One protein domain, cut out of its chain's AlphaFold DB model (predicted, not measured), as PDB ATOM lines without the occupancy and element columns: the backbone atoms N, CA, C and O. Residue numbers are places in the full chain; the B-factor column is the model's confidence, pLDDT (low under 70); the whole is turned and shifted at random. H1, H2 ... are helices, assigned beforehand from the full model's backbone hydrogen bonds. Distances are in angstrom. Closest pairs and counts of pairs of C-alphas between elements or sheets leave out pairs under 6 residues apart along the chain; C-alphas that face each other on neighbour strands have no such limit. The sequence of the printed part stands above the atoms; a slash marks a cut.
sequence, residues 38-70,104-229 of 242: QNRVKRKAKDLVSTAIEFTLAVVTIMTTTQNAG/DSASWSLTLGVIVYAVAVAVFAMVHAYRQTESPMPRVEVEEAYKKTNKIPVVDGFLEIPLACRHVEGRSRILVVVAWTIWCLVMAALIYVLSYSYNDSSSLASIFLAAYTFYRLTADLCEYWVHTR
ATOM      1  N   GLN A  38     -16.149   1.147  18.422       62.75
ATOM      2  CA  GLN A  38     -17.220   0.363  19.064       62.75
ATOM      3  C   GLN A  38     -17.862   1.113  20.239       62.75
ATOM      4  O   GLN A  38     -19.070   1.015  20.475       62.75
ATOM      5  N   ASN A  39     -17.081   1.922  20.955       74.06
ATOM      6  CA  ASN A  39     -17.600   2.771  22.020       74.06
ATOM      7  C   ASN A  39     -18.330   4.017  21.502       74.06
ATOM      8  O   ASN A  39     -19.105   4.616  22.246       74.06
ATOM      9  N   ARG A  40     -18.117   4.461  20.260       78.56
ATOM     10  CA  ARG A  40     -18.738   5.693  19.743       78.56
ATOM     11  C   ARG A  40     -20.229   5.517  19.477       78.56
ATOM     12  O   ARG A  40     -21.012   6.317  19.979       78.56
ATOM     13  N   VAL A  41     -20.627   4.466  18.759       82.38
ATOM     14  CA  VAL A  41     -22.050   4.179  18.494       82.38
ATOM     15  C   VAL A  41     -22.810   3.974  19.799       82.38
ATOM     16  O   VAL A  41     -23.888   4.535  19.979       82.38
ATOM     17  N   LYS A  42     -22.230   3.221  20.741       85.12
ATOM     18  CA  LYS A  42     -22.834   2.983  22.059       85.12
ATOM     19  C   LYS A  42     -22.961   4.269  22.877       85.12
ATOM     20  O   LYS A  42     -23.989   4.463  23.518       85.12
ATOM     21  N   ARG A  43     -21.966   5.165  22.823       85.69
ATOM     22  CA  ARG A  43     -22.045   6.501  23.442       85.69
ATOM     23  C   ARG A  43     -23.168   7.334  22.831       85.69
ATOM     24  O   ARG A  43     -24.030   7.782  23.569       85.69
ATOM     25  N   LYS A  44     -23.236   7.440  21.502       88.25
ATOM     26  CA  LYS A  44     -24.304   8.190  20.822       88.25
ATOM     27  C   LYS A  44     -25.694   7.600  21.069       88.25
ATOM     28  O   LYS A  44     -26.640   8.346  21.284       88.25
ATOM     29  N   ALA A  45     -25.824   6.273  21.103       88.25
ATOM     30  CA  ALA A  45     -27.076   5.619  21.477       88.25
ATOM     31  C   ALA A  45     -27.469   5.932  22.927       88.25
ATOM     32  O   ALA A  45     -28.634   6.200  23.196       88.25
ATOM     33  N   LYS A  46     -26.505   5.931  23.858       86.00
ATOM     34  CA  LYS A  46     -26.735   6.323  25.253       86.00
ATOM     35  C   LYS A  46     -27.195   7.778  25.356       86.00
ATOM     36  O   LYS A  46     -28.157   8.035  26.074       86.00
ATOM     37  N   ASP A  47     -26.544   8.694  24.644       86.88
ATOM     38  CA  ASP A  47     -26.911  10.114  24.629       86.88
ATOM     39  C   ASP A  47     -28.341  10.290  24.097       86.88
ATOM     40  O   ASP A  47     -29.169  10.912  24.756       86.88
ATOM     41  N   LEU A  48     -28.672   9.624  22.984       89.31
ATOM     42  CA  LEU A  48     -30.010   9.634  22.390       89.31
ATOM     43  C   LEU A  48     -31.086   9.076  23.341       89.31
ATOM     44  O   LEU A  48     -32.173   9.642  23.460       89.31
ATOM     45  N   VAL A  49     -30.784   7.986  24.055       85.75
ATOM     46  CA  VAL A  49     -31.674   7.416  25.082       85.75
ATOM     47  C   VAL A  49     -31.844   8.379  26.262       85.75
ATOM     48  O   VAL A  49     -32.962   8.539  26.746       85.75
ATOM     49  N   SER A  50     -30.775   9.049  26.702       83.62
ATOM     50  CA  SER A  50     -30.843  10.064  27.762       83.62
ATOM     51  C   SER A  50     -31.759  11.218  27.357       83.62
ATOM     52  O   SER A  50     -32.688  11.539  28.095       83.62
ATOM     53  N   THR A  51     -31.575  11.767  26.150       86.50
ATOM     54  CA  THR A  51     -32.423  12.836  25.599       86.50
ATOM     55  C   THR A  51     -33.893  12.391  25.516       86.50
ATOM     56  O   THR A  51     -34.794  13.163  25.849       86.50
ATOM     57  N   ALA A  52     -34.171  11.139  25.131       86.88
ATOM     58  CA  ALA A  52     -35.535  10.602  25.075       86.88
ATOM     59  C   ALA A  52     -36.194  10.489  26.462       86.88
ATOM     60  O   ALA A  52     -37.385  10.782  26.611       86.88
ATOM     61  N   ILE A  53     -35.430  10.086  27.483       82.94
ATOM     62  CA  ILE A  53     -35.901  10.013  28.873       82.94
ATOM     63  C   ILE A  53     -36.174  11.420  29.411       82.94
ATOM     64  O   ILE A  53     -37.255  11.660  29.945       82.94
ATOM     65  N   GLU A  54     -35.238  12.355  29.229       83.31
ATOM     66  CA  GLU A  54     -35.395  13.759  29.629       83.31
ATOM     67  C   GLU A  54     -36.638  14.383  28.989       83.31
ATOM     68  O   GLU A  54     -37.451  14.996  29.680       83.31
ATOM     69  N   PHE A  55     -36.838  14.158  27.687       86.94
ATOM     70  CA  PHE A  55     -38.029  14.609  26.977       86.94
ATOM     71  C   PHE A  55     -39.312  14.009  27.560       86.94
ATOM     72  O   PHE A  55     -40.267  14.735  27.831       86.94
ATOM     73  N   THR A  56     -39.335  12.695  27.790       86.12
ATOM     74  CA  THR A  56     -40.510  12.007  28.341       86.12
ATOM     75  C   THR A  56     -40.864  12.547  29.726       86.12
ATOM     76  O   THR A  56     -42.030  12.830  29.995       86.12
ATOM     77  N   LEU A  57     -39.867  12.750  30.591       81.94
ATOM     78  CA  LEU A  57     -40.063  13.325  31.921       81.94
ATOM     79  C   LEU A  57     -40.557  14.772  31.854       81.94
ATOM     80  O   LEU A  57     -41.467  15.128  32.602       81.94
ATOM     81  N   ALA A  58     -40.012  15.592  30.951       82.38
ATOM     82  CA  ALA A  58     -40.470  16.964  30.747       82.38
ATOM     83  C   ALA A  58     -41.943  16.997  30.313       82.38
ATOM     84  O   ALA A  58     -42.745  17.730  30.889       82.38
ATOM     85  N   VAL A  59     -42.324  16.146  29.356       84.88
ATOM     86  CA  VAL A  59     -43.706  16.038  28.880       84.88
ATOM     87  C   VAL A  59     -44.646  15.570  29.992       84.88
ATOM     88  O   VAL A  59     -45.663  16.216  30.231       84.88
ATOM     89  N   VAL A  60     -44.305  14.497  30.713       84.19
ATOM     90  CA  VAL A  60     -45.116  13.999  31.840       84.19
ATOM     91  C   VAL A  60     -45.259  15.066  32.923       84.19
ATOM     92  O   VAL A  60     -46.354  15.262  33.442       84.19
ATOM     93  N   THR A  61     -44.189  15.805  33.218       80.19
ATOM     94  CA  THR A  61     -44.229  16.911  34.181       80.19
ATOM     95  C   THR A  61     -45.253  17.956  33.748       80.19
ATOM     96  O   THR A  61     -46.157  18.248  34.523       80.19
ATOM     97  N   ILE A  62     -45.197  18.424  32.494       78.75
ATOM     98  CA  ILE A  62     -46.168  19.380  31.930       78.75
ATOM     99  C   ILE A  62     -47.605  18.850  32.037       78.75
ATOM    100  O   ILE A  62     -48.521  19.593  32.384       78.75
ATOM    101  N   MET A  63     -47.829  17.557  31.784       79.12
ATOM    102  CA  MET A  63     -49.161  16.956  31.931       79.12
ATOM    103  C   MET A  63     -49.642  16.960  33.381       79.12
ATOM    104  O   MET A  63     -50.784  17.313  33.661       79.12
ATOM    105  N   THR A  64     -48.779  16.572  34.318       76.38
ATOM    106  CA  THR A  64     -49.153  16.507  35.736       76.38
ATOM    107  C   THR A  64     -49.377  17.890  36.336       76.38
ATOM    108  O   THR A  64     -50.311  18.062  37.113       76.38
ATOM    109  N   THR A  65     -48.586  18.896  35.953       70.62
ATOM    110  CA  THR A  65     -48.762  20.273  36.436       70.62
ATOM    111  C   THR A  65     -50.009  20.923  35.849       70.62
ATOM    112  O   THR A  65     -50.718  21.615  36.573       70.62
ATOM    113  N   THR A  66     -50.338  20.651  34.581       68.00
ATOM    114  CA  THR A  66     -51.581  21.144  33.961       68.00
ATOM    115  C   THR A  66     -52.830  20.481  34.544       68.00
ATOM    116  O   THR A  66     -53.816  21.171  34.791       68.00
ATOM    117  N   GLN A  67     -52.797  19.177  34.844       67.69
ATOM    118  CA  GLN A  67     -53.898  18.499  35.548       67.69
ATOM    119  C   GLN A  67     -54.073  18.998  36.983       67.69
ATOM    120  O   GLN A  67     -55.197  19.138  37.466       67.69
ATOM    121  N   ASN A  68     -52.960  19.282  37.654       61.69
ATOM    122  CA  ASN A  68     -52.936  19.730  39.036       61.69
ATOM    123  C   ASN A  68     -52.918  21.259  39.158       61.69
ATOM    124  O   ASN A  68     -52.582  21.768  40.214       61.69
ATOM    125  N   ALA A  69     -53.325  22.034  38.151       55.53
ATOM    126  CA  ALA A  69     -53.461  23.492  38.288       55.53
ATOM    127  C   ALA A  69     -54.592  23.923  39.262       55.53
ATOM    128  O   ALA A  69     -54.851  25.111  39.424       55.53
ATOM    129  N   GLY A  70     -55.237  22.967  39.947       46.94
ATOM    130  CA  GLY A  70     -55.998  23.187  41.185       46.94
ATOM    131  C   GLY A  70     -55.251  22.848  42.491       46.94
ATOM    132  O   GLY A  70     -55.802  23.085  43.555       46.94
ATOM    133  N   ASP A 104     -58.829  18.902  25.648       69.38
ATOM    134  CA  ASP A 104     -59.466  18.184  24.553       69.38
ATOM    135  C   ASP A 104     -58.732  16.856  24.320       69.38
ATOM    136  O   ASP A 104     -57.508  16.757  24.455       69.38
ATOM    137  N   SER A 105     -59.474  15.809  23.958       76.06
ATOM    138  CA  SER A 105     -58.920  14.485  23.630       76.06
ATOM    139  C   SER A 105     -57.771  14.555  22.610       76.06
ATOM    140  O   SER A 105     -56.875  13.707  22.618       76.06
ATOM    141  N   ALA A 106     -57.754  15.603  21.779       75.12
ATOM    142  CA  ALA A 106     -56.674  15.947  20.865       75.12
ATOM    143  C   ALA A 106     -55.340  16.237  21.577       75.12
ATOM    144  O   ALA A 106     -54.312  15.700  21.167       75.12
ATOM    145  N   SER A 107     -55.344  17.020  22.660       76.44
ATOM    146  CA  SER A 107     -54.139  17.348  23.433       76.44
ATOM    147  C   SER A 107     -53.542  16.093  24.064       76.44
ATOM    148  O   SER A 107     -52.360  15.823  23.883       76.44
ATOM    149  N   TRP A 108     -54.374  15.257  24.697       80.69
ATOM    150  CA  TRP A 108     -53.946  13.963  25.248       80.69
ATOM    151  C   TRP A 108     -53.364  13.031  24.189       80.69
ATOM    152  O   TRP A 108     -52.335  12.394  24.416       80.69
ATOM    153  N   SER A 109     -54.004  12.968  23.020       83.25
ATOM    154  CA  SER A 109     -53.548  12.132  21.909       83.25
ATOM    155  C   SER A 109     -52.202  12.603  21.364       83.25
ATOM    156  O   SER A 109     -51.324  11.781  21.106       83.25
ATOM    157  N   LEU A 110     -52.010  13.920  21.232       82.75
ATOM    158  CA  LEU A 110     -50.735  14.500  20.819       82.75
ATOM    159  C   LEU A 110     -49.642  14.191  21.837       82.75
ATOM    160  O   LEU A 110     -48.554  13.754  21.456       82.75
ATOM    161  N   THR A 111     -49.933  14.362  23.127       85.31
ATOM    162  CA  THR A 111     -48.955  14.106  24.180       85.31
ATOM    163  C   THR A 111     -48.556  12.634  24.249       85.31
ATOM    164  O   THR A 111     -47.370  12.306  24.313       85.31
ATOM    165  N   LEU A 112     -49.528  11.725  24.152       87.81
ATOM    166  CA  LEU A 112     -49.254  10.295  24.062       87.81
ATOM    167  C   LEU A 112     -48.426   9.970  22.809       87.81
ATOM    168  O   LEU A 112     -47.471   9.201  22.890       87.81
ATOM    169  N   GLY A 113     -48.747  10.590  21.672       88.19
ATOM    170  CA  GLY A 113     -48.014  10.426  20.419       88.19
ATOM    171  C   GLY A 113     -46.535  10.800  20.533       88.19
ATOM    172  O   GLY A 113     -45.679  10.032  20.093       88.19
ATOM    173  N   VAL A 114     -46.209  11.931  21.170       89.56
ATOM    174  CA  VAL A 114     -44.805  12.348  21.348       89.56
ATOM    175  C   VAL A 114     -44.051  11.467  22.347       89.56
ATOM    176  O   VAL A 114     -42.874  11.181  22.125       89.56
ATOM    177  N   ILE A 115     -44.714  10.964  23.396       89.81
ATOM    178  CA  ILE A 115     -44.117   9.989  24.326       89.81
ATOM    179  C   ILE A 115     -43.810   8.680  23.592       89.81
ATOM    180  O   ILE A 115     -42.696   8.164  23.681       89.81
ATOM    181  N   VAL A 116     -44.772   8.160  22.822       92.38
ATOM    182  CA  VAL A 116     -44.585   6.942  22.020       92.38
ATOM    183  C   VAL A 116     -43.443   7.120  21.025       92.38
ATOM    184  O   VAL A 116     -42.622   6.215  20.886       92.38
ATOM    185  N   TYR A 117     -43.336   8.286  20.381       90.94
ATOM    186  CA  TYR A 117     -42.205   8.606  19.512       90.94
ATOM    187  C   TYR A 117     -40.873   8.539  20.264       90.94
ATOM    188  O   TYR A 117     -39.960   7.848  19.818       90.94
ATOM    189  N   ALA A 118     -40.754   9.195  21.421       91.56
ATOM    190  CA  ALA A 118     -39.506   9.215  22.179       91.56
ATOM    191  C   ALA A 118     -39.081   7.821  22.657       91.56
ATOM    192  O   ALA A 118     -37.918   7.438  22.516       91.56
ATOM    193  N   VAL A 119     -40.038   7.021  23.134       90.31
ATOM    194  CA  VAL A 119     -39.802   5.620  23.504       90.31
ATOM    195  C   VAL A 119     -39.382   4.799  22.285       90.31
ATOM    196  O   VAL A 119     -38.424   4.030  22.370       90.31
ATOM    197  N   ALA A 120     -40.043   4.972  21.139       92.88
ATOM    198  CA  ALA A 120     -39.689   4.269  19.910       92.88
ATOM    199  C   ALA A 120     -38.266   4.611  19.446       92.88
ATOM    200  O   ALA A 120     -37.518   3.705  19.080       92.88
ATOM    201  N   VAL A 121     -37.866   5.885  19.521       91.25
ATOM    202  CA  VAL A 121     -36.502   6.345  19.217       91.25
ATOM    203  C   VAL A 121     -35.478   5.714  20.163       91.25
ATOM    204  O   VAL A 121     -34.467   5.185  19.699       91.25
ATOM    205  N   ALA A 122     -35.750   5.692  21.470       88.25
ATOM    206  CA  ALA A 122     -34.866   5.072  22.455       88.25
ATOM    207  C   ALA A 122     -34.716   3.556  22.229       88.25
ATOM    208  O   ALA A 122     -33.599   3.037  22.191       88.25
ATOM    209  N   VAL A 123     -35.827   2.838  22.032       89.25
ATOM    210  CA  VAL A 123     -35.824   1.390  21.751       89.25
ATOM    211  C   VAL A 123     -35.079   1.095  20.456       89.25
ATOM    212  O   VAL A 123     -34.250   0.188  20.416       89.25
ATOM    213  N   PHE A 124     -35.330   1.883  19.412       91.44
ATOM    214  CA  PHE A 124     -34.615   1.781  18.149       91.44
ATOM    215  C   PHE A 124     -33.103   1.941  18.345       91.44
ATOM    216  O   PHE A 124     -32.349   1.073  17.910       91.44
ATOM    217  N   ALA A 125     -32.663   2.991  19.044       88.69
ATOM    218  CA  ALA A 125     -31.250   3.250  19.309       88.69
ATOM    219  C   ALA A 125     -30.588   2.105  20.087       88.69
ATOM    220  O   ALA A 125     -29.494   1.668  19.734       88.69
ATOM    221  N   MET A 126     -31.270   1.571  21.107       86.31
ATOM    222  CA  MET A 126     -30.781   0.436  21.894       86.31
ATOM    223  C   MET A 126     -30.662  -0.840  21.057       86.31
ATOM    224  O   MET A 126     -29.609  -1.474  21.054       86.31
ATOM    225  N   VAL A 127     -31.715  -1.214  20.320       88.00
ATOM    226  CA  VAL A 127     -31.715  -2.420  19.475       88.00
ATOM    227  C   VAL A 127     -30.665  -2.302  18.374       88.00
ATOM    228  O   VAL A 127     -29.953  -3.267  18.095       88.00
ATOM    229  N   HIS A 128     -30.545  -1.126  17.761       88.44
ATOM    230  CA  HIS A 128     -29.577  -0.870  16.705       88.44
ATOM    231  C   HIS A 128     -28.136  -0.927  17.231       88.44
ATOM    232  O   HIS A 128     -27.312  -1.650  16.673       88.44
ATOM    233  N   ALA A 129     -27.845  -0.262  18.353       86.75
ATOM    234  CA  ALA A 129     -26.528  -0.301  18.990       86.75
ATOM    235  C   ALA A 129     -26.152  -1.693  19.518       86.75
ATOM    236  O   ALA A 129     -24.973  -2.037  19.536       86.75
ATOM    237  N   TYR A 130     -27.132  -2.498  19.940       84.81
ATOM    238  CA  TYR A 130     -26.905  -3.883  20.350       84.81
ATOM    239  C   TYR A 130     -26.582  -4.794  19.158       84.81
ATOM    240  O   TYR A 130     -25.730  -5.671  19.264       84.81
ATOM    241  N   ARG A 131     -27.259  -4.592  18.020       86.00
ATOM    242  CA  ARG A 131     -27.066  -5.400  16.804       86.00
ATOM    243  C   ARG A 131     -25.817  -5.027  16.012       86.00
ATOM    244  O   ARG A 131     -25.343  -5.857  15.241       86.00
ATOM    245  N   GLN A 132     -25.292  -3.814  16.164       81.44
ATOM    246  CA  GLN A 132     -24.024  -3.432  15.546       81.44
ATOM    247  C   GLN A 132     -22.846  -4.042  16.311       81.44
ATOM    248  O   GLN A 132     -22.404  -3.518  17.332       81.44
ATOM    249  N   THR A 133     -22.334  -5.156  15.793       67.25
ATOM    250  CA  THR A 133     -21.092  -5.794  16.255       67.25
ATOM    251  C   THR A 133     -19.847  -5.066  15.745       67.25
ATOM    252  O   THR A 133     -18.848  -4.986  16.457       67.25
ATOM    253  N   GLU A 134     -19.930  -4.464  14.559       66.94
ATOM    254  CA  GLU A 134     -18.860  -3.683  13.937       66.94
ATOM    255  C   GLU A 134     -19.390  -2.283  13.626       66.94
ATOM    256  O   GLU A 134     -20.401  -2.121  12.934       66.94
ATOM    257  N   SER A 135     -18.745  -1.260  14.196       61.34
ATOM    258  CA  SER A 135     -19.031   0.122  13.823       61.34
ATOM    259  C   SER A 135     -18.239   0.405  12.560       61.34
ATOM    260  O   SER A 135     -17.011   0.434  12.640       61.34
ATOM    261  N   PRO A 136     -18.885   0.662  11.417       65.50
ATOM    262  CA  PRO A 136     -18.131   1.139  10.280       65.50
ATOM    263  C   PRO A 136     -17.431   2.449  10.645       65.50
ATOM    264  O   PRO A 136     -17.972   3.257  11.411       65.50
ATOM    265  N   MET A 137     -16.232   2.663  10.102       62.12
ATOM    266  CA  MET A 137     -15.577   3.955  10.251       62.12
ATOM    267  C   MET A 137     -16.478   5.040   9.638       62.12
ATOM    268  O   MET A 137     -16.938   4.892   8.498       62.12
ATOM    269  N   PRO A 138     -16.781   6.118  10.383       66.06
ATOM    270  CA  PRO A 138     -17.584   7.206   9.856       66.06
ATOM    271  C   PRO A 138     -16.832   7.890   8.712       66.06
ATOM    272  O   PRO A 138     -15.614   8.054   8.759       66.06
ATOM    273  N   ARG A 139     -17.568   8.327   7.685       72.25
ATOM    274  CA  ARG A 139     -16.999   9.134   6.599       72.25
ATOM    275  C   ARG A 139     -16.382  10.402   7.191       72.25
ATOM    276  O   ARG A 139     -17.092  11.167   7.846       72.25
ATOM    277  N   VAL A 140     -15.099  10.640   6.925       79.69
ATOM    278  CA  VAL A 140     -14.378  11.839   7.392       79.69
ATOM    279  C   VAL A 140     -15.137  13.112   7.000       79.69
ATOM    280  O   VAL A 140     -15.351  13.983   7.837       79.69
ATOM    281  N   GLU A 141     -15.671  13.157   5.777       80.19
ATOM    282  CA  GLU A 141     -16.482  14.270   5.261       80.19
ATOM    283  C   GLU A 141     -17.726  14.567   6.108       80.19
ATOM    284  O   GLU A 141     -18.055  15.721   6.381       80.19
ATOM    285  N   VAL A 142     -18.426  13.515   6.539       79.25
ATOM    286  CA  VAL A 142     -19.618  13.641   7.379       79.25
ATOM    287  C   VAL A 142     -19.214  14.210   8.730       79.25
ATOM    288  O   VAL A 142     -19.853  15.128   9.232       79.25
ATOM    289  N   GLU A 143     -18.134  13.699   9.314       80.25
ATOM    290  CA  GLU A 143     -17.664  14.175  10.608       80.25
ATOM    291  C   GLU A 143     -17.225  15.642  10.566       80.25
ATOM    292  O   GLU A 143     -17.528  16.397  11.487       80.25
ATOM    293  N   GLU A 144     -16.559  16.074   9.497       84.69
ATOM    294  CA  GLU A 144     -16.210  17.481   9.303       84.69
ATOM    295  C   GLU A 144     -17.449  18.366   9.120       84.69
ATOM    296  O   GLU A 144     -17.513  19.461   9.687       84.69
ATOM    297  N   ALA A 145     -18.461  17.886   8.394       82.56
ATOM    298  CA  ALA A 145     -19.721  18.601   8.226       82.56
ATOM    299  C   ALA A 145     -20.475  18.770   9.556       82.56
ATOM    300  O   ALA A 145     -20.939  19.875   9.856       82.56
ATOM    301  N   TYR A 146     -20.535  17.720  10.383       81.00
ATOM    302  CA  TYR A 146     -21.112  17.793  11.729       81.00
ATOM    303  C   TYR A 146     -20.266  18.672  12.661       81.00
ATOM    304  O   TYR A 146     -20.804  19.539  13.333       81.00
ATOM    305  N   LYS A 147     -18.929  18.578  12.644       83.81
ATOM    306  CA  LYS A 147     -18.056  19.482  13.429       83.81
ATOM    307  C   LYS A 147     -18.235  20.954  13.061       83.81
ATOM    308  O   LYS A 147     -18.089  21.827  13.916       83.81
ATOM    309  N   LYS A 148     -18.490  21.249  11.784       84.56
ATOM    310  CA  LYS A 148     -18.696  22.620  11.309       84.56
ATOM    311  C   LYS A 148     -20.057  23.164  11.715       84.56
ATOM    312  O   LYS A 148     -20.135  24.355  12.019       84.56
ATOM    313  N   THR A 149     -21.083  22.317  11.657       77.75
ATOM    314  CA  THR A 149     -22.437  22.687  12.057       77.75
ATOM    315  C   THR A 149     -22.471  22.878  13.562       77.75
ATOM    316  O   THR A 149     -22.635  24.032  13.911       77.75
ATOM    317  N   ASN A 150     -22.090  21.875  14.373       75.00
ATOM    318  CA  ASN A 150     -22.176  21.732  15.848       75.00
ATOM    319  C   ASN A 150     -21.611  22.871  16.753       75.00
ATOM    320  O   ASN A 150     -20.936  22.636  17.757       75.00
ATOM    321  N   LYS A 151     -21.812  24.131  16.376       80.94
ATOM    322  CA  LYS A 151     -21.390  25.356  17.059       80.94
ATOM    323  C   LYS A 151     -22.585  26.083  17.665       80.94
ATOM    324  O   LYS A 151     -22.386  26.869  18.589       80.94
ATOM    325  N   ILE A 152     -23.792  25.886  17.127       81.12
ATOM    326  CA  ILE A 152     -25.008  26.580  17.557       81.12
ATOM    327  C   ILE A 152     -26.155  25.558  17.593       81.12
ATOM    328  O   ILE A 152     -26.813  25.360  16.574       81.12
ATOM    329  N   PRO A 153     -26.495  24.994  18.767       69.19
ATOM    330  CA  PRO A 153     -27.406  23.846  18.883       69.19
ATOM    331  C   PRO A 153     -28.742  23.990  18.131       69.19
ATOM    332  O   PRO A 153     -29.275  23.036  17.566       69.19
ATOM    333  N   VAL A 154     -29.293  25.207  18.093       73.62
ATOM    334  CA  VAL A 154     -30.568  25.523  17.420       73.62
ATOM    335  C   VAL A 154     -30.444  25.572  15.894       73.62
ATOM    336  O   VAL A 154     -31.404  25.290  15.189       73.62
ATOM    337  N   VAL A 155     -29.283  25.943  15.366       79.06
ATOM    338  CA  VAL A 155     -29.032  25.961  13.918       79.06
ATOM    339  C   VAL A 155     -28.640  24.564  13.436       79.06
ATOM    340  O   VAL A 155     -28.958  24.192  12.306       79.06
ATOM    341  N   ASP A 156     -28.010  23.786  14.310       74.06
ATOM    342  CA  ASP A 156     -27.367  22.521  13.968       74.06
ATOM    343  C   ASP A 156     -28.372  21.489  13.497       74.06
ATOM    344  O   ASP A 156     -28.365  21.152  12.321       74.06
ATOM    345  N   GLY A 157     -29.339  21.098  14.319       71.69
ATOM    346  CA  GLY A 157     -30.425  20.210  13.888       71.69
ATOM    347  C   GLY A 157     -31.174  20.684  12.631       71.69
ATOM    348  O   GLY A 157     -31.525  19.856  11.793       71.69
ATOM    349  N   PHE A 158     -31.361  21.994  12.411       79.81
ATOM    350  CA  PHE A 158     -31.990  22.483  11.173       79.81
ATOM    351  C   PHE A 158     -31.124  22.225   9.925       79.81
ATOM    352  O   PHE A 158     -31.659  21.926   8.857       79.81
ATOM    353  N   LEU A 159     -29.795  22.314  10.043       82.06
ATOM    354  CA  LEU A 159     -28.845  22.062   8.950       82.06
ATOM    355  C   LEU A 159     -28.453  20.583   8.812       82.06
ATOM    356  O   LEU A 159     -28.208  20.104   7.701       82.06
ATOM    357  N   GLU A 160     -28.420  19.850   9.919       75.38
ATOM    358  CA  GLU A 160     -28.049  18.439  10.002       75.38
ATOM    359  C   GLU A 160     -29.092  17.529   9.355       75.38
ATOM    360  O   GLU A 160     -28.750  16.470   8.831       75.38
ATOM    361  N   ILE A 161     -30.359  17.941   9.312       73.94
ATOM    362  CA  ILE A 161     -31.419  17.153   8.678       73.94
ATOM    363  C   ILE A 161     -31.280  17.124   7.140       73.94
ATOM    364  O   ILE A 161     -31.236  16.030   6.565       73.94
ATOM    365  N   PRO A 162     -31.143  18.266   6.430       80.88
ATOM    366  CA  PRO A 162     -30.770  18.270   5.015       80.88
ATOM    367  C   PRO A 162     -29.465  17.515   4.749       80.88
ATOM    368  O   PRO A 162     -29.348  16.809   3.742       80.88
ATOM    369  N   LEU A 163     -28.495  17.627   5.666       82.12
ATOM    370  CA  LEU A 163     -27.230  16.908   5.583       82.12
ATOM    371  C   LEU A 163     -27.452  15.388   5.637       82.12
ATOM    372  O   LEU A 163     -26.928  14.665   4.787       82.12
ATOM    373  N   ALA A 164     -28.275  14.901   6.564       81.94
ATOM    374  CA  ALA A 164     -28.633  13.492   6.675       81.94
ATOM    375  C   ALA A 164     -29.339  12.990   5.407       81.94
ATOM    376  O   ALA A 164     -28.980  11.945   4.868       81.94
ATOM    377  N   CYS A 165     -30.273  13.765   4.851       81.75
ATOM    378  CA  CYS A 165     -30.933  13.431   3.584       81.75
ATOM    379  C   CYS A 165     -29.959  13.334   2.399       81.75
ATOM    380  O   CYS A 165     -30.153  12.494   1.513       81.75
ATOM    381  N   ARG A 166     -28.909  14.165   2.385       84.69
ATOM    382  CA  ARG A 166     -27.867  14.144   1.350       84.69
ATOM    383  C   ARG A 166     -26.971  12.908   1.451       84.69
ATOM    384  O   ARG A 166     -26.649  12.327   0.422       84.69
ATOM    385  N   HIS A 167     -26.589  12.506   2.662       81.50
ATOM    386  CA  HIS A 167     -25.623  11.420   2.874       81.50
ATOM    387  C   HIS A 167     -26.268  10.035   3.018       81.50
ATOM    388  O   HIS A 167     -25.591   9.022   2.842       81.50
ATOM    389  N   VAL A 168     -27.573   9.966   3.298       79.56
ATOM    390  CA  VAL A 168     -28.319   8.706   3.367       79.56
ATOM    391  C   VAL A 168     -28.945   8.392   2.005       79.56
ATOM    392  O   VAL A 168     -29.811   9.107   1.492       79.56
ATOM    393  N   GLU A 169     -28.528   7.273   1.417       80.81
ATOM    394  CA  GLU A 169     -29.079   6.739   0.169       80.81
ATOM    395  C   GLU A 169     -30.121   5.635   0.417       80.81
ATOM    396  O   GLU A 169     -30.186   5.025   1.488       80.81
ATOM    397  N   GLY A 170     -30.942   5.355  -0.600       83.94
ATOM    398  CA  GLY A 170     -31.861   4.215  -0.626       83.94
ATOM    399  C   GLY A 170     -33.043   4.308   0.346       83.94
ATOM    400  O   GLY A 170     -33.483   5.390   0.737       83.94
ATOM    401  N   ARG A 171     -33.574   3.141   0.745       83.88
ATOM    402  CA  ARG A 171     -34.770   3.024   1.607       83.88
ATOM    403  C   ARG A 171     -34.594   3.682   2.978       83.88
ATOM    404  O   ARG A 171     -35.569   4.108   3.581       83.88
ATOM    405  N   SER A 172     -33.362   3.816   3.457       80.56
ATOM    406  CA  SER A 172     -33.053   4.462   4.735       80.56
ATOM    407  C   SER A 172     -33.264   5.968   4.761       80.56
ATOM    408  O   SER A 172     -33.433   6.519   5.846       80.56
ATOM    409  N   ARG A 173     -33.294   6.632   3.599       84.56
ATOM    410  CA  ARG A 173     -33.639   8.057   3.517       84.56
ATOM    411  C   ARG A 173     -35.071   8.306   3.987       84.56
ATOM    412  O   ARG A 173     -35.346   9.336   4.588       84.56
ATOM    413  N   ILE A 174     -35.958   7.335   3.763       87.56
ATOM    414  CA  ILE A 174     -37.366   7.411   4.161       87.56
ATOM    415  C   ILE A 174     -37.481   7.589   5.678       87.56
ATOM    416  O   ILE A 174     -38.291   8.390   6.117       87.56
ATOM    417  N   LEU A 175     -36.642   6.918   6.477       85.19
ATOM    418  CA  LEU A 175     -36.683   7.054   7.937       85.19
ATOM    419  C   LEU A 175     -36.345   8.476   8.399       85.19
ATOM    420  O   LEU A 175     -37.053   9.012   9.245       85.19
ATOM    421  N   VAL A 176     -35.325   9.103   7.804       86.31
ATOM    422  CA  VAL A 176     -34.948  10.497   8.108       86.31
ATOM    423  C   VAL A 176     -36.082  11.451   7.731       86.31
ATOM    424  O   VAL A 176     -36.472  12.298   8.528       86.31
ATOM    425  N   VAL A 177     -36.665  11.272   6.541       87.75
ATOM    426  CA  VAL A 177     -37.784  12.101   6.066       87.75
ATOM    427  C   VAL A 177     -39.022  11.928   6.948       87.75
ATOM    428  O   VAL A 177     -39.680  12.914   7.271       87.75
ATOM    429  N   VAL A 178     -39.342  10.702   7.369       88.38
ATOM    430  CA  VAL A 178     -40.476  10.422   8.263       88.38
ATOM    431  C   VAL A 178     -40.248  11.038   9.641       88.38
ATOM    432  O   VAL A 178     -41.136  11.737  10.123       88.38
ATOM    433  N   ALA A 179     -39.073  10.844  10.247       86.19
ATOM    434  CA  ALA A 179     -38.736  11.451  11.536       86.19
ATOM    435  C   ALA A 179     -38.857  12.983  11.475       86.19
ATOM    436  O   ALA A 179     -39.472  13.596  12.344       86.19
ATOM    437  N   TRP A 180     -38.370  13.591  10.392       84.94
ATOM    438  CA  TRP A 180     -38.496  15.028  10.179       84.94
ATOM    439  C   TRP A 180     -39.938  15.491   9.970       84.94
ATOM    440  O   TRP A 180     -40.355  16.496  10.536       84.94
ATOM    441  N   THR A 181     -40.724  14.745   9.194       89.25
ATOM    442  CA  THR A 181     -42.137  15.068   8.953       89.25
ATOM    443  C   THR A 181     -42.925  15.030  10.260       89.25
ATOM    444  O   THR A 181     -43.690  15.949  10.541       89.25
ATOM    445  N   ILE A 182     -42.696  14.007  11.091       87.88
ATOM    446  CA  ILE A 182     -43.269  13.921  12.438       87.88
ATOM    447  C   ILE A 182     -42.841  15.138  13.258       87.88
ATOM    448  O   ILE A 182     -43.686  15.766  13.896       87.88
ATOM    449  N   TRP A 183     -41.562  15.515  13.192       88.06
ATOM    450  CA  TRP A 183     -41.072  16.678  13.915       88.06
ATOM    451  C   TRP A 183     -41.772  17.978  13.502       88.06
ATOM    452  O   TRP A 183     -42.288  18.694  14.361       88.06
ATOM    453  N   CYS A 184     -41.879  18.250  12.199       88.81
ATOM    454  CA  CYS A 184     -42.578  19.424  11.679       88.81
ATOM    455  C   CYS A 184     -44.052  19.458  12.094       88.81
ATOM    456  O   CYS A 184     -44.553  20.520  12.459       88.81
ATOM    457  N   LEU A 185     -44.742  18.314  12.059       89.31
ATOM    458  CA  LEU A 185     -46.149  18.224  12.457       89.31
ATOM    459  C   LEU A 185     -46.337  18.527  13.945       89.31
ATOM    460  O   LEU A 185     -47.230  19.292  14.305       89.31
ATOM    461  N   VAL A 186     -45.475  17.982  14.805       85.69
ATOM    462  CA  VAL A 186     -45.509  18.267  16.245       85.69
ATOM    463  C   VAL A 186     -45.184  19.736  16.510       85.69
ATOM    464  O   VAL A 186     -45.899  20.373  17.274       85.69
ATOM    465  N   MET A 187     -44.181  20.314  15.845       85.25
ATOM    466  CA  MET A 187     -43.859  21.738  15.994       85.25
ATOM    467  C   MET A 187     -45.002  22.644  15.534       85.25
ATOM    468  O   MET A 187     -45.332  23.603  16.225       85.25
ATOM    469  N   ALA A 188     -45.645  22.330  14.407       87.50
ATOM    470  CA  ALA A 188     -46.814  23.065  13.934       87.50
ATOM    471  C   ALA A 188     -47.972  22.988  14.940       87.50
ATOM    472  O   ALA A 188     -48.603  24.002  15.231       87.50
ATOM    473  N   ALA A 189     -48.210  21.810  15.522       84.19
ATOM    474  CA  ALA A 189     -49.224  21.632  16.550       84.19
ATOM    475  C   ALA A 189     -48.877  22.371  17.856       84.19
ATOM    476  O   ALA A 189     -49.754  22.990  18.451       84.19
ATOM    477  N   LEU A 190     -47.608  22.386  18.276       81.19
ATOM    478  CA  LEU A 190     -47.157  23.157  19.439       81.19
ATOM    479  C   LEU A 190     -47.306  24.667  19.212       81.19
ATOM    480  O   LEU A 190     -47.796  25.362  20.096       81.19
ATOM    481  N   ILE A 191     -46.948  25.175  18.028       82.38
ATOM    482  CA  ILE A 191     -47.162  26.583  17.647       82.38
ATOM    483  C   ILE A 191     -48.656  26.922  17.659       82.38
ATOM    484  O   ILE A 191     -49.044  27.972  18.168       82.38
ATOM    485  N   TYR A 192     -49.495  26.024  17.135       82.19
ATOM    486  CA  TYR A 192     -50.942  26.186  17.174       82.19
ATOM    487  C   TYR A 192     -51.437  26.298  18.620       82.19
ATOM    488  O   TYR A 192     -52.081  27.284  18.957       82.19
ATOM    489  N   VAL A 193     -51.060  25.374  19.510       75.69
ATOM    490  CA  VAL A 193     -51.417  25.436  20.941       75.69
ATOM    491  C   VAL A 193     -50.926  26.736  21.593       75.69
ATOM    492  O   VAL A 193     -51.698  27.414  22.270       75.69
ATOM    493  N   LEU A 194     -49.679  27.143  21.335       74.00
ATOM    494  CA  LEU A 194     -49.106  28.389  21.858       74.00
ATOM    495  C   LEU A 194     -49.891  29.632  21.444       74.00
ATOM    496  O   LEU A 194     -50.002  30.567  22.235       74.00
ATOM    497  N   SER A 195     -50.456  29.643  20.234       77.38
ATOM    498  CA  SER A 195     -51.239  30.783  19.750       77.38
ATOM    499  C   SER A 195     -52.525  31.019  20.555       77.38
ATOM    500  O   SER A 195     -53.014  32.146  20.587       77.38
ATOM    501  N   TYR A 196     -53.022  29.999  21.268       72.81
ATOM    502  CA  TYR A 196     -54.175  30.101  22.170       72.81
ATOM    503  C   TYR A 196     -53.793  30.302  23.647       72.81
ATOM    504  O   TYR A 196     -54.611  30.800  24.418       72.81
ATOM    505  N   SER A 197     -52.565  29.962  24.052       66.88
ATOM    506  CA  SER A 197     -52.101  30.012  25.454       66.88
ATOM    507  C   SER A 197     -51.255  31.247  25.809       66.88
ATOM    508  O   SER A 197     -50.566  31.245  26.825       66.88
ATOM    509  N   TYR A 198     -51.304  32.315  25.007       60.25
ATOM    510  CA  TYR A 198     -50.368  33.453  25.077       60.25
ATOM    511  C   TYR A 198     -50.330  34.224  26.417       60.25
ATOM    512  O   TYR A 198     -49.391  34.975  26.668       60.25
ATOM    513  N   ASN A 199     -51.317  34.049  27.298       71.25
ATOM    514  CA  ASN A 199     -51.456  34.876  28.502       71.25
ATOM    515  C   ASN A 199     -50.676  34.378  29.736       71.25
ATOM    516  O   ASN A 199     -50.619  35.108  30.722       71.25
ATOM    517  N   ASP A 200     -50.068  33.187  29.704       75.12
ATOM    518  CA  ASP A 200     -49.289  32.643  30.828       75.12
ATOM    519  C   ASP A 200     -47.831  32.364  30.424       75.12
ATOM    520  O   ASP A 200     -47.524  31.458  29.641       75.12
ATOM    521  N   SER A 201     -46.909  33.158  30.975       73.75
ATOM    522  CA  SER A 201     -45.474  33.087  30.680       73.75
ATOM    523  C   SER A 201     -44.829  31.773  31.132       73.75
ATOM    524  O   SER A 201     -43.879  31.308  30.495       73.75
ATOM    525  N   SER A 202     -45.350  31.145  32.190       72.75
ATOM    526  CA  SER A 202     -44.820  29.886  32.730       72.75
ATOM    527  C   SER A 202     -45.141  28.693  31.820       72.75
ATOM    528  O   SER A 202     -44.270  27.865  31.513       72.75
ATOM    529  N   SER A 203     -46.363  28.668  31.288       72.88
ATOM    530  CA  SER A 203     -46.803  27.720  30.264       72.88
ATOM    531  C   SER A 203     -45.975  27.856  28.983       72.88
ATOM    532  O   SER A 203     -45.531  26.854  28.419       72.88
ATOM    533  N   LEU A 204     -45.684  29.090  28.556       78.56
ATOM    534  CA  LEU A 204     -44.881  29.352  27.359       78.56
ATOM    535  C   LEU A 204     -43.446  28.819  27.493       78.56
ATOM    536  O   LEU A 204     -42.948  28.169  26.571       78.56
ATOM    537  N   ALA A 205     -42.797  29.034  28.642       79.56
ATOM    538  CA  ALA A 205     -41.454  28.516  28.904       79.56
ATOM    539  C   ALA A 205     -41.408  26.977  28.874       79.56
ATOM    540  O   ALA A 205     -40.509  26.391  28.270       79.56
ATOM    541  N   SER A 206     -42.409  26.322  29.468       79.19
ATOM    542  CA  SER A 206     -42.506  24.857  29.507       79.19
ATOM    543  C   SER A 206     -42.715  24.255  28.115       79.19
ATOM    544  O   SER A 206     -42.064  23.277  27.748       79.19
ATOM    545  N   ILE A 207     -43.580  24.871  27.304       80.31
ATOM    546  CA  ILE A 207     -43.815  24.441  25.923       80.31
ATOM    547  C   ILE A 207     -42.559  24.655  25.071       80.31
ATOM    548  O   ILE A 207     -42.193  23.769  24.298       80.31
ATOM    549  N   PHE A 208     -41.870  25.789  25.228       84.31
ATOM    550  CA  PHE A 208     -40.613  26.045  24.525       84.31
ATOM    551  C   PHE A 208     -39.544  25.008  24.886       84.31
ATOM    552  O   PHE A 208     -38.878  24.477  23.998       84.31
ATOM    553  N   LEU A 209     -39.418  24.665  26.171       84.25
ATOM    554  CA  LEU A 209     -38.494  23.633  26.631       84.25
ATOM    555  C   LEU A 209     -38.842  22.257  26.044       84.25
ATOM    556  O   LEU A 209     -37.954  21.564  25.552       84.25
ATOM    557  N   ALA A 210     -40.121  21.873  26.030       84.19
ATOM    558  CA  ALA A 210     -40.562  20.626  25.406       84.19
ATOM    559  C   ALA A 210     -40.261  20.603  23.898       84.19
ATOM    560  O   ALA A 210     -39.714  19.621  23.394       84.19
ATOM    561  N   ALA A 211     -40.552  21.697  23.188       86.69
ATOM    562  CA  ALA A 211     -40.267  21.848  21.764       86.69
ATOM    563  C   ALA A 211     -38.762  21.738  21.466       86.69
ATOM    564  O   ALA A 211     -38.357  21.019  20.551       86.69
ATOM    565  N   TYR A 212     -37.930  22.404  22.269       87.44
ATOM    566  CA  TYR A 212     -36.477  22.363  22.145       87.44
ATOM    567  C   TYR A 212     -35.914  20.959  22.396       87.44
ATOM    568  O   TYR A 212     -35.110  20.467  21.604       87.44
ATOM    569  N   THR A 213     -36.362  20.274  23.450       86.69
ATOM    570  CA  THR A 213     -35.893  18.915  23.760       86.69
ATOM    571  C   THR A 213     -36.351  17.910  22.699       86.69
ATOM    572  O   THR A 213     -35.585  17.032  22.309       86.69
ATOM    573  N   PHE A 214     -37.561  18.069  22.156       89.50
ATOM    574  CA  PHE A 214     -38.055  17.254  21.045       89.50
ATOM    575  C   PHE A 214     -37.265  17.471  19.745       89.50
ATOM    576  O   PHE A 214     -36.957  16.525  19.011       89.50
ATOM    577  N   TYR A 215     -36.910  18.725  19.471       89.19
ATOM    578  CA  TYR A 215     -36.006  19.086  18.386       89.19
ATOM    579  C   TYR A 215     -34.631  18.436  18.563       89.19
ATOM    580  O   TYR A 215     -34.168  17.754  17.650       89.19
ATOM    581  N   ARG A 216     -34.028  18.553  19.752       89.00
ATOM    582  CA  ARG A 216     -32.739  17.930  20.072       89.00
ATOM    583  C   ARG A 216     -32.786  16.410  19.912       89.00
ATOM    584  O   ARG A 216     -31.909  15.852  19.272       89.00
ATOM    585  N   LEU A 217     -33.846  15.755  20.388       90.00
ATOM    586  CA  LEU A 217     -34.053  14.314  20.212       90.00
ATOM    587  C   LEU A 217     -34.057  13.900  18.731       90.00
ATOM    588  O   LEU A 217     -33.494  12.871  18.360       90.00
ATOM    589  N   THR A 218     -34.701  14.699  17.881       90.69
ATOM    590  CA  THR A 218     -34.788  14.423  16.442       90.69
ATOM    591  C   THR A 218     -33.457  14.683  15.734       90.69
ATOM    592  O   THR A 218     -33.074  13.903  14.859       90.69
ATOM    593  N   ALA A 219     -32.730  15.731  16.129       88.19
ATOM    594  CA  ALA A 219     -31.381  16.013  15.642       88.19
ATOM    595  C   ALA A 219     -30.400  14.892  16.035       88.19
ATOM    596  O   ALA A 219     -29.776  14.298  15.155       88.19
ATOM    597  N   ASP A 220     -30.377  14.506  17.316       88.62
ATOM    598  CA  ASP A 220     -29.552  13.414  17.849       88.62
ATOM    599  C   ASP A 220     -29.842  12.091  17.112       88.62
ATOM    600  O   ASP A 220     -28.925  11.330  16.793       88.62
ATOM    601  N   LEU A 221     -31.113  11.812  16.785       91.38
ATOM    602  CA  LEU A 221     -31.502  10.643  15.989       91.38
ATOM    603  C   LEU A 221     -30.922  10.700  14.571       91.38
ATOM    604  O   LEU A 221     -30.447   9.682  14.058       91.38
ATOM    605  N   CYS A 222     -30.969  11.866  13.927       89.00
ATOM    606  CA  CYS A 222     -30.427  12.046  12.584       89.00
ATOM    607  C   CYS A 222     -28.905  11.875  12.582       89.00
ATOM    608  O   CYS A 222     -28.385  11.111  11.770       89.00
ATOM    609  N   GLU A 223     -28.202  12.510  13.522       86.75
ATOM    610  CA  GLU A 223     -26.756  12.359  13.695       86.75
ATOM    611  C   GLU A 223     -26.380  10.891  13.968       86.75
ATOM    612  O   GLU A 223     -25.511  10.327  13.292       86.75
ATOM    613  N   TYR A 224     -27.076  10.232  14.902       88.56
ATOM    614  CA  TYR A 224     -26.893   8.811  15.205       88.56
ATOM    615  C   TYR A 224     -27.051   7.943  13.951       88.56
ATOM    616  O   TYR A 224     -26.228   7.065  13.669       88.56
ATOM    617  N   TRP A 225     -28.098   8.192  13.167       87.75
ATOM    618  CA  TRP A 225     -28.381   7.409  11.972       87.75
ATOM    619  C   TRP A 225     -27.332   7.590  10.876       87.75
ATOM    620  O   TRP A 225     -26.957   6.622  10.213       87.75
ATOM    621  N   VAL A 226     -26.831   8.812  10.688       86.38
ATOM    622  CA  VAL A 226     -25.782   9.074   9.701       86.38
ATOM    623  C   VAL A 226     -24.461   8.430  10.133       86.38
ATOM    624  O   VAL A 226     -23.796   7.804   9.310       86.38
ATOM    625  N   HIS A 227     -24.096   8.516  11.415       83.06
ATOM    626  CA  HIS A 227     -22.837   7.953  11.915       83.06
ATOM    627  C   HIS A 227     -22.785   6.431  11.947       83.06
ATOM    628  O   HIS A 227     -21.701   5.858  11.916       83.06
ATOM    629  N   THR A 228     -23.932   5.768  12.014       83.88
ATOM    630  CA  THR A 228     -23.983   4.307  12.085       83.88
ATOM    631  C   THR A 228     -23.954   3.626  10.718       83.88
ATOM    632  O   THR A 228     -23.922   2.396  10.638       83.88
ATOM    633  N   ARG A 229     -23.958   4.394   9.625       78.31
ATOM    634  CA  ARG A 229     -23.952   3.863   8.262       78.31
ATOM    635  C   ARG A 229     -22.527   3.598   7.782       78.31
ATOM    636  O   ARG A 229     -21.670   4.466   7.943       78.31
TER     637      ARG A 229
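This is residues 38 to 70 and 104 to 229 of the 242 residues of the protein "Hypothetical protein" of Grammatophora oceanica (UniProt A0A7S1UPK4). Four long helices lie side by side in an elongated bundle, the pair H1 and H2 next to the pair H5 and H6, with H2 only loosely near H5 and H6. The short hairpin of H3 and H4 covers the side of H6 away from H1, near one end, where H4 packs on H5 and H6. The printed part has 159 residues with six named helices, H1 to H6 in order, and no named strand: all helix. It is compact, with a radius of gyration of the C-alphas of 16.7 A and spans of 54 by 28 by 27 A.

H1, residues 38 to 67, touches H2, residues 105 to 131, closest at the C-alphas of Val 49 and Ala 122, 4.8 A apart, running opposite ways at a shallow tilt of 16 degrees. H1 touches H6, residues 201 to 227, closest at the C-alphas of Phe 55 and Thr 213, 5.8 A. H5, residues 172 to 196, and H6 form a hairpin at 5 degrees, closest at the C-alphas of Val 176 and Cys 222, 6.5 A. H4, residues 153 to 167, touches residues 215 to 226 of H6 alone, closest at the C-alphas of Gly 157 and Ala 219, 4.6 A. H3, residues 140 to 149, forms a hairpin with H4 and is apart from H1, H2 and H5. Every O i to N i+4 pair is within hydrogen-bond range in H2, H3 and H6; H1 has 25 of 26, H4 8 of 11, H5 19 of 21.

H1 begins at C-alpha 38 (-17.220, 0.363, 19.064) and is 44.1 A long; H2 is 38.2 A, H5 37.5 A. H6, 38.7 A, ends at C-alpha 227 (-22.837, 7.953, 11.915).

Residues 71 to 103 are not printed; C-alphas 70 and 104 are 17.7 A apart. Residues 66 to 70 and 133 to 138 are among those with pLDDT under 70.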